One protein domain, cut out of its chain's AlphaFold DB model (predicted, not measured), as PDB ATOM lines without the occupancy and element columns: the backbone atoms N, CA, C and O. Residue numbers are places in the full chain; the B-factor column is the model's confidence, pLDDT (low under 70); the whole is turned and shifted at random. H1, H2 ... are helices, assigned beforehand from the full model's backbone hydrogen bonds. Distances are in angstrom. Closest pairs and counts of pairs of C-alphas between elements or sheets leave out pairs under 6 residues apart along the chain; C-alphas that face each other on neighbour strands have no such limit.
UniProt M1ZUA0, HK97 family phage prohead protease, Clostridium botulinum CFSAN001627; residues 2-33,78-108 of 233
ATOM      1  N   GLU A   2     -24.935   0.288  -3.276       42.50
ATOM      2  CA  GLU A   2     -25.839  -0.865  -3.262       42.50
ATOM      3  C   GLU A   2     -26.598  -0.916  -1.929       42.50
ATOM      4  O   GLU A   2     -26.017  -1.173  -0.877       42.50
ATOM      5  N   GLY A   3     -27.903  -0.636  -1.968       56.09
ATOM      6  CA  GLY A   3     -28.760  -0.697  -0.784       56.09
ATOM      7  C   GLY A   3     -28.993  -2.138  -0.331       56.09
ATOM      8  O   GLY A   3     -29.833  -2.836  -0.919       56.09
ATOM      9  N   LYS A   4     -28.254  -2.554   0.704       56.88
ATOM     10  CA  LYS A   4     -28.486  -3.774   1.492       56.88
ATOM     11  C   LYS A   4     -29.502  -3.484   2.599       56.88
ATOM     12  O   LYS A   4     -29.435  -2.432   3.233       56.88
ATOM     13  N   LEU A   5     -30.446  -4.399   2.803       63.22
ATOM     14  CA  LEU A   5     -31.471  -4.297   3.838       63.22
ATOM     15  C   LEU A   5     -31.033  -5.126   5.052       63.22
ATOM     16  O   LEU A   5     -31.065  -6.350   4.998       63.22
ATOM     17  N   TYR A   6     -30.629  -4.449   6.122       66.31
ATOM     18  CA  TYR A   6     -30.266  -5.077   7.392       66.31
ATOM     19  C   TYR A   6     -31.537  -5.284   8.227       66.31
ATOM     20  O   TYR A   6     -32.101  -4.331   8.766       66.31
ATOM     21  N   LEU A   7     -32.025  -6.527   8.274       70.56
ATOM     22  CA  LEU A   7     -33.130  -6.969   9.140       70.56
ATOM     23  C   LEU A   7     -32.586  -7.730  10.355       70.56
ATOM     24  O   LEU A   7     -33.157  -8.733  10.774       70.56
ATOM     25  N   ASP A   8     -31.457  -7.262  10.883       71.25
ATOM     26  CA  ASP A   8     -30.674  -7.950  11.901       71.25
ATOM     27  C   ASP A   8     -31.541  -8.279  13.124       71.25
ATOM     28  O   ASP A   8     -32.124  -7.387  13.753       71.25
ATOM     29  N   THR A   9     -31.634  -9.557  13.476       76.44
ATOM     30  CA  THR A   9     -32.268 -10.011  14.716       76.44
ATOM     31  C   THR A   9     -31.229 -10.124  15.822       76.44
ATOM     32  O   THR A   9     -30.136 -10.642  15.606       76.44
ATOM     33  N   LEU A  10     -31.595  -9.686  17.022       76.12
ATOM     34  CA  LEU A  10     -30.854  -9.965  18.248       76.12
ATOM     35  C   LEU A  10     -30.819 -11.483  18.514       76.12
ATOM     36  O   LEU A  10     -31.663 -12.225  18.013       76.12
ATOM     37  N   GLU A  11     -29.902 -11.940  19.371       74.62
ATOM     38  CA  GLU A  11     -29.727 -13.364  19.735       74.62
ATOM     39  C   GLU A  11     -31.007 -14.031  20.281       74.62
ATOM     40  O   GLU A  11     -31.167 -15.245  20.212       74.62
ATOM     41  N   ASN A  12     -31.951 -13.232  20.786       77.06
ATOM     42  CA  ASN A  12     -33.264 -13.661  21.270       77.06
ATOM     43  C   ASN A  12     -34.376 -13.637  20.192       77.06
ATOM     44  O   ASN A  12     -35.558 -13.647  20.532       77.06
ATOM     45  N   GLY A  13     -34.018 -13.531  18.908       75.62
ATOM     46  CA  GLY A  13     -34.935 -13.532  17.761       75.62
ATOM     47  C   GLY A  13     -35.686 -12.219  17.499       75.62
ATOM     48  O   GLY A  13     -36.401 -12.120  16.503       75.62
ATOM     49  N   ASN A  14     -35.542 -11.192  18.344       77.38
ATOM     50  CA  ASN A  14     -36.254  -9.922  18.154       77.38
ATOM     51  C   ASN A  14     -35.565  -9.031  17.100       77.38
ATOM     52  O   ASN A  14     -34.337  -8.928  17.105       77.38
ATOM     53  N   PRO A  15     -36.311  -8.330  16.224       82.69
ATOM     54  CA  PRO A  15     -35.728  -7.449  15.214       82.69
ATOM     55  C   PRO A  15     -35.095  -6.203  15.848       82.69
ATOM     56  O   PRO A  15     -35.759  -5.468  16.580       82.69
ATOM     57  N   THR A  16     -33.840  -5.909  15.496       82.38
ATOM     58  CA  THR A  16     -33.067  -4.760  16.016       82.38
ATOM     59  C   THR A  16     -33.720  -3.412  15.692       82.38
ATOM     60  O   THR A  16     -33.639  -2.471  16.479       82.38
ATOM     61  N   ILE A  17     -34.427  -3.316  14.558       84.56
ATOM     62  CA  ILE A  17     -35.235  -2.147  14.182       84.56
ATOM     63  C   ILE A  17     -36.685  -2.602  13.921       84.56
ATOM     64  O   ILE A  17     -37.047  -2.887  12.773       84.56
ATOM     65  N   PRO A  18     -37.558  -2.643  14.952       85.56
ATOM     66  CA  PRO A  18     -38.924  -3.162  14.826       85.56
ATOM     67  C   PRO A  18     -39.767  -2.467  13.750       85.56
ATOM     68  O   PRO A  18     -40.569  -3.112  13.077       85.56
ATOM     69  N   ASN A  19     -39.557  -1.164  13.528       86.69
ATOM     70  CA  ASN A  19     -40.261  -0.407  12.489       86.69
ATOM     71  C   ASN A  19     -39.843  -0.813  11.064       86.69
ATOM     72  O   ASN A  19     -40.701  -0.876  10.185       86.69
ATOM     73  N   ALA A  20     -38.562  -1.123  10.836       84.62
ATOM     74  CA  ALA A  20     -38.073  -1.579   9.534       84.62
ATOM     75  C   ALA A  20     -38.568  -2.999   9.231       84.62
ATOM     76  O   ALA A  20     -39.073  -3.253   8.139       84.62
ATOM     77  N   TYR A  21     -38.523  -3.888  10.230       86.38
ATOM     78  CA  TYR A  21     -39.091  -5.232  10.133       86.38
ATOM     79  C   TYR A  21     -40.600  -5.188   9.842       86.38
ATOM     80  O   TYR A  21     -41.061  -5.771   8.864       86.38
ATOM     81  N   LYS A  22     -41.365  -4.395  10.607       88.81
ATOM     82  CA  LYS A  22     -42.804  -4.175  10.383       88.81
ATOM     83  C   LYS A  22     -43.104  -3.654   8.974       88.81
ATOM     84  O   LYS A  22     -44.045  -4.136   8.345       88.81
ATOM     85  N   ALA A  23     -42.325  -2.695   8.470       88.12
ATOM     86  CA  ALA A  23     -42.476  -2.197   7.104       88.12
ATOM     87  C   ALA A  23     -42.214  -3.307   6.073       88.12
ATOM     88  O   ALA A  23     -43.066  -3.543   5.220       88.12
ATOM     89  N   TYR A  24     -41.104  -4.043   6.197       88.00
ATOM     90  CA  TYR A  24     -40.760  -5.166   5.319       88.00
ATOM     91  C   TYR A  24     -41.861  -6.240   5.275       88.00
ATOM     92  O   TYR A  24     -42.321  -6.600   4.190       88.00
ATOM     93  N   THR A  25     -42.357  -6.694   6.432       88.44
ATOM     94  CA  THR A  25     -43.450  -7.678   6.511       88.44
ATOM     95  C   THR A  25     -44.732  -7.161   5.850       88.44
ATOM     96  O   THR A  25     -45.385  -7.892   5.108       88.44
ATOM     97  N   LEU A  26     -45.097  -5.892   6.063       91.56
ATOM     98  CA  LEU A  26     -46.281  -5.290   5.436       91.56
ATOM     99  C   LEU A  26     -46.124  -5.094   3.918       91.56
ATOM    100  O   LEU A  26     -47.121  -5.171   3.197       91.56
ATOM    101  N   MET A  27     -44.900  -4.875   3.424       90.06
ATOM    102  CA  MET A  27     -44.597  -4.820   1.991       90.06
ATOM    103  C   MET A  27     -44.668  -6.212   1.348       90.06
ATOM    104  O   MET A  27     -45.403  -6.370   0.377       90.06
ATOM    105  N   LYS A  28     -44.007  -7.240   1.912       88.06
ATOM    106  CA  LYS A  28     -44.102  -8.634   1.421       88.06
ATOM    107  C   LYS A  28     -45.551  -9.150   1.427       88.06
ATOM    108  O   LYS A  28     -45.954  -9.840   0.500       88.06
ATOM    109  N   ASN A  29     -46.361  -8.742   2.408       89.38
ATOM    110  CA  ASN A  29     -47.785  -9.096   2.501       89.38
ATOM    111  C   ASN A  29     -48.720  -8.226   1.625       89.38
ATOM    112  O   ASN A  29     -49.942  -8.270   1.810       89.38
ATOM    113  N   ASN A  30     -48.178  -7.413   0.707       88.44
ATOM    114  CA  ASN A  30     -48.919  -6.524  -0.202       88.44
ATOM    115  C   ASN A  30     -49.918  -5.574   0.501       88.44
ATOM    116  O   ASN A  30     -50.951  -5.201  -0.060       88.44
ATOM    117  N   LYS A  31     -49.629  -5.180   1.753       90.75
ATOM    118  CA  LYS A  31     -50.438  -4.232   2.547       90.75
ATOM    119  C   LYS A  31     -49.946  -2.787   2.437       90.75
ATOM    120  O   LYS A  31     -50.700  -1.869   2.754       90.75
ATOM    121  N   LEU A  32     -48.707  -2.592   1.989       92.69
ATOM    122  CA  LEU A  32     -48.136  -1.288   1.653       92.69
ATOM    123  C   LEU A  32     -47.940  -1.139   0.143       92.69
ATOM    124  O   LEU A  32     -47.796  -2.109  -0.599       92.69
ATOM    125  N   LYS A  33     -47.963   0.117  -0.288       92.88
ATOM    126  CA  LYS A  33     -47.845   0.610  -1.659       92.88
ATOM    127  C   LYS A  33     -46.994   1.882  -1.643       92.88
ATOM    128  O   LYS A  33     -46.738   2.437  -0.575       92.88
ATOM    129  N   THR A  78     -44.250  -4.663  -6.294       88.50
ATOM    130  CA  THR A  78     -44.263  -5.899  -7.101       88.50
ATOM    131  C   THR A  78     -43.385  -7.002  -6.521       88.50
ATOM    132  O   THR A  78     -43.728  -8.173  -6.640       88.50
ATOM    133  N   ASP A  79     -42.269  -6.633  -5.892       86.06
ATOM    134  CA  ASP A  79     -41.397  -7.514  -5.116       86.06
ATOM    135  C   ASP A  79     -40.654  -6.680  -4.054       86.06
ATOM    136  O   ASP A  79     -40.559  -5.453  -4.143       86.06
ATOM    137  N   VAL A  80     -40.126  -7.358  -3.040       86.00
ATOM    138  CA  VAL A  80     -39.338  -6.803  -1.940       86.00
ATOM    139  C   VAL A  80     -38.096  -7.673  -1.794       86.00
ATOM    140  O   VAL A  80     -38.229  -8.885  -1.643       86.00
ATOM    141  N   LYS A  81     -36.899  -7.075  -1.806       81.00
ATOM    142  CA  LYS A  81     -35.630  -7.818  -1.710       81.00
ATOM    143  C   LYS A  81     -35.624  -8.774  -0.504       81.00
ATOM    144  O   LYS A  81     -35.631  -8.312   0.634       81.00
ATOM    145  N   SER A  82     -35.554 -10.077  -0.767       75.50
ATOM    146  CA  SER A  82     -35.347 -11.152   0.216       75.50
ATOM    147  C   SER A  82     -34.004 -11.843  -0.024       75.50
ATOM    148  O   SER A  82     -33.539 -11.924  -1.160       75.50
ATOM    149  N   GLN A  83     -33.379 -12.353   1.042       66.38
ATOM    150  CA  GLN A  83     -32.078 -13.038   0.976       66.38
ATOM    151  C   GLN A  83     -32.143 -14.371   0.208       66.38
ATOM    152  O   GLN A  83     -31.176 -14.755  -0.440       66.38
ATOM    153  N   GLU A  84     -33.311 -15.014   0.204       60.81
ATOM    154  CA  GLU A  84     -33.652 -16.209  -0.588       60.81
ATOM    155  C   GLU A  84     -33.887 -15.895  -2.083       60.81
ATOM    156  O   GLU A  84     -34.160 -16.787  -2.883       60.81
ATOM    157  N   GLY A  85     -33.803 -14.618  -2.474       49.75
ATOM    158  CA  GLY A  85     -34.195 -14.135  -3.794       49.75
ATOM    159  C   GLY A  85     -35.712 -13.987  -3.958       49.75
ATOM    160  O   GLY A  85     -36.506 -14.300  -3.069       49.75
ATOM    161  N   GLY A  86     -36.116 -13.458  -5.114       49.19
ATOM    162  CA  GLY A  86     -37.509 -13.425  -5.557       49.19
ATOM    163  C   GLY A  86     -37.861 -14.732  -6.263       49.19
ATOM    164  O   GLY A  86     -37.944 -14.762  -7.491       49.19
ATOM    165  N   ALA A  87     -38.007 -15.819  -5.500       47.47
ATOM    166  CA  ALA A  87     -38.380 -17.126  -6.032       47.47
ATOM    167  C   ALA A  87     -39.790 -17.070  -6.645       47.47
ATOM    168  O   ALA A  87     -40.803 -17.145  -5.948       47.47
ATOM    169  N   LYS A  88     -39.854 -16.922  -7.973       52.84
ATOM    170  CA  LYS A  88     -41.081 -17.122  -8.745       52.84
ATOM    171  C   LYS A  88     -41.395 -18.611  -8.738       52.84
ATOM    172  O   LYS A  88     -40.870 -19.349  -9.563       52.84
ATOM    173  N   VAL A  89     -42.214 -19.044  -7.786       56.47
ATOM    174  CA  VAL A  89     -42.762 -20.400  -7.799       56.47
ATOM    175  C   VAL A  89     -43.755 -20.464  -8.956       56.47
ATOM    176  O   VAL A  89     -44.792 -19.797  -8.917       56.47
ATOM    177  N   ASP A  90     -43.414 -21.198 -10.014       58.88
ATOM    178  CA  ASP A  90     -44.303 -21.341 -11.162       58.88
ATOM    179  C   ASP A  90     -45.552 -22.120 -10.739       58.88
ATOM    180  O   ASP A  90     -45.467 -23.206 -10.166       58.88
ATOM    181  N   LEU A  91     -46.732 -21.562 -11.029       66.56
ATOM    182  CA  LEU A  91     -48.022 -22.084 -10.553       66.56
ATOM    183  C   LEU A  91     -48.234 -23.564 -10.915       66.56
ATOM    184  O   LEU A  91     -48.781 -24.315 -10.114       66.56
ATOM    185  N   LYS A  92     -47.709 -23.996 -12.067       71.44
ATOM    186  CA  LYS A  92     -47.729 -25.394 -12.521       71.44
ATOM    187  C   LYS A  92     -46.992 -26.342 -11.578       71.44
ATOM    188  O   LYS A  92     -47.479 -27.428 -11.306       71.44
ATOM    189  N   GLU A  93     -45.850 -25.924 -11.035       72.19
ATOM    190  CA  GLU A  93     -45.057 -26.743 -10.111       72.19
ATOM    191  C   GLU A  93     -45.778 -26.915  -8.758       72.19
ATOM    192  O   GLU A  93     -45.556 -27.892  -8.043       72.19
ATOM    193  N   ILE A  94     -46.670 -25.976  -8.410       75.81
ATOM    194  CA  ILE A  94     -47.582 -26.089  -7.264       75.81
ATOM    195  C   ILE A  94     -48.744 -27.030  -7.607       75.81
ATOM    196  O   ILE A  94     -49.046 -27.921  -6.820       75.81
ATOM    197  N   GLU A  95     -49.368 -26.877  -8.780       77.69
ATOM    198  CA  GLU A  95     -50.454 -27.748  -9.253       77.69
ATOM    199  C   GLU A  95     -50.005 -29.217  -9.371       77.69
ATOM    200  O   GLU A  95     -50.703 -30.107  -8.898       77.69
ATOM    201  N   GLU A  96     -48.820 -29.494  -9.918       80.44
ATOM    202  CA  GLU A  96     -48.249 -30.845 -10.038       80.44
ATOM    203  C   GLU A  96     -47.971 -31.485  -8.662       80.44
ATOM    204  O   GLU A  96     -48.279 -32.663  -8.437       80.44
ATOM    205  N   LYS A  97     -47.465 -30.708  -7.695       80.38
ATOM    206  CA  LYS A  97     -47.250 -31.174  -6.311       80.38
ATOM    207  C   LYS A  97     -48.563 -31.379  -5.555       80.38
ATOM    208  O   LYS A  97     -48.695 -32.359  -4.830       80.38
ATOM    209  N   LEU A  98     -49.557 -30.510  -5.749       81.88
ATOM    210  CA  LEU A  98     -50.891 -30.688  -5.169       81.88
ATOM    211  C   LEU A  98     -51.601 -31.907  -5.763       81.88
ATOM    212  O   LEU A  98     -52.170 -32.690  -5.009       81.88
ATOM    213  N   ASN A  99     -51.522 -32.107  -7.079       81.75
ATOM    214  CA  ASN A  99     -52.120 -33.258  -7.752       81.75
ATOM    215  C   ASN A  99     -51.469 -34.575  -7.311       81.75
ATOM    216  O   ASN A  99     -52.194 -35.512  -6.997       81.75
ATOM    217  N   SER A 100     -50.136 -34.648  -7.206       81.00
ATOM    218  CA  SER A 100     -49.467 -35.860  -6.699       81.00
ATOM    219  C   SER A 100     -49.807 -36.152  -5.232       81.00
ATOM    220  O   SER A 100     -50.105 -37.299  -4.902       81.00
ATOM    221  N   ILE A 101     -49.873 -35.132  -4.367       78.69
ATOM    222  CA  ILE A 101     -50.349 -35.288  -2.982       78.69
ATOM    223  C   ILE A 101     -51.804 -35.781  -2.962       78.69
ATOM    224  O   ILE A 101     -52.114 -36.755  -2.277       78.69
ATOM    225  N   MET A 102     -52.692 -35.170  -3.749       74.69
ATOM    226  CA  MET A 102     -54.104 -35.554  -3.832       74.69
ATOM    227  C   MET A 102     -54.294 -36.964  -4.408       74.69
ATOM    228  O   MET A 102     -55.205 -37.672  -3.998       74.69
ATOM    229  N   GLU A 103     -53.419 -37.406  -5.311       71.88
ATOM    230  CA  GLU A 103     -53.404 -38.765  -5.855       71.88
ATOM    231  C   GLU A 103     -52.923 -39.800  -4.831       71.88
ATOM    232  O   GLU A 103     -53.511 -40.873  -4.749       71.88
ATOM    233  N   THR A 104     -51.947 -39.461  -3.978       68.75
ATOM    234  CA  THR A 104     -51.581 -40.300  -2.818       68.75
ATOM    235  C   THR A 104     -52.613 -40.285  -1.684       68.75
ATOM    236  O   THR A 104     -52.586 -41.172  -0.835       68.75
ATOM    237  N   LEU A 105     -53.517 -39.296  -1.661       63.62
ATOM    238  CA  LEU A 105     -54.601 -39.166  -0.676       63.62
ATOM    239  C   LEU A 105     -55.939 -39.765  -1.140       63.62
ATOM    240  O   LEU A 105     -56.834 -39.927  -0.311       63.62
ATOM    241  N   LYS A 106     -56.091 -40.127  -2.422       59.03
ATOM    242  CA  LYS A 106     -57.170 -41.029  -2.850       59.03
ATOM    243  C   LYS A 106     -56.905 -42.388  -2.180       59.03
ATOM    244  O   LYS A 106     -55.838 -42.957  -2.426       59.03
ATOM    245  N   PRO A 107     -57.808 -42.913  -1.331       59.03
ATOM    246  CA  PRO A 107     -57.547 -44.150  -0.604       59.03
ATOM    247  C   PRO A 107     -57.321 -45.311  -1.578       59.03
ATOM    248  O   PRO A 107     -58.083 -45.511  -2.526       59.03
ATOM    249  N   GLN A 108     -56.257 -46.083  -1.355       51.72
ATOM    250  CA  GLN A 108     -55.952 -47.233  -2.198       51.72
ATOM    251  C   GLN A 108     -56.923 -48.383  -1.905       51.72
ATOM    252  O   GLN A 108     -56.744 -49.131  -0.955       51.72
TER     253      GLN A 108
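Overview. This is residues 2 to 33 and 78 to 108 of the 233 residues of the protein "HK97 family phage prohead protease" of Clostridium botulinum CFSAN001627 (UniProt M1ZUA0). A small body of H1 and a looping stretch, residues 2 to 17, that folds back near Gly 13 before the helix, with a long arm, residues 84 to 108, that sticks out from it and holds H2. The printed part has 63 residues with two named helices, H1 then H2, and no named strand. Its class is all helix, with 26 of the 63 residues in named elements. The whole is extended, with a radius of gyration of the C-alphas of 17.8 A and spans of 52 by 29 by 23 A.

Along the chain. Residues 2 to 17 have no named element. H1, residues 18 to 28, begins at C-alpha 18 (-38.924, -3.162, 14.826) and is 15.4 A long. H2, residues 91 to 105, is 20.8 A long and ends at C-alpha 105 (-54.601, -39.166, -0.676).

Arrangement. H1 and H2 are apart. Residues 84 to 108, of which 91 to 105 belong to H2, stand free. Every O i to N i+4 pair in H1 and H2 is within hydrogen-bond range.

Size, cuts and confidence. The C-alphas of Glu 2 and Gln 108, the two farthest apart, are 55.3 A apart. Residues 34 to 77 are not printed; C-alphas 33 and 78 are 9.2 A apart across this cut, in the link from H1 to H2. The model's pLDDT is under 70 at residues 2 to 6, 83 to 91 and 104 to 108.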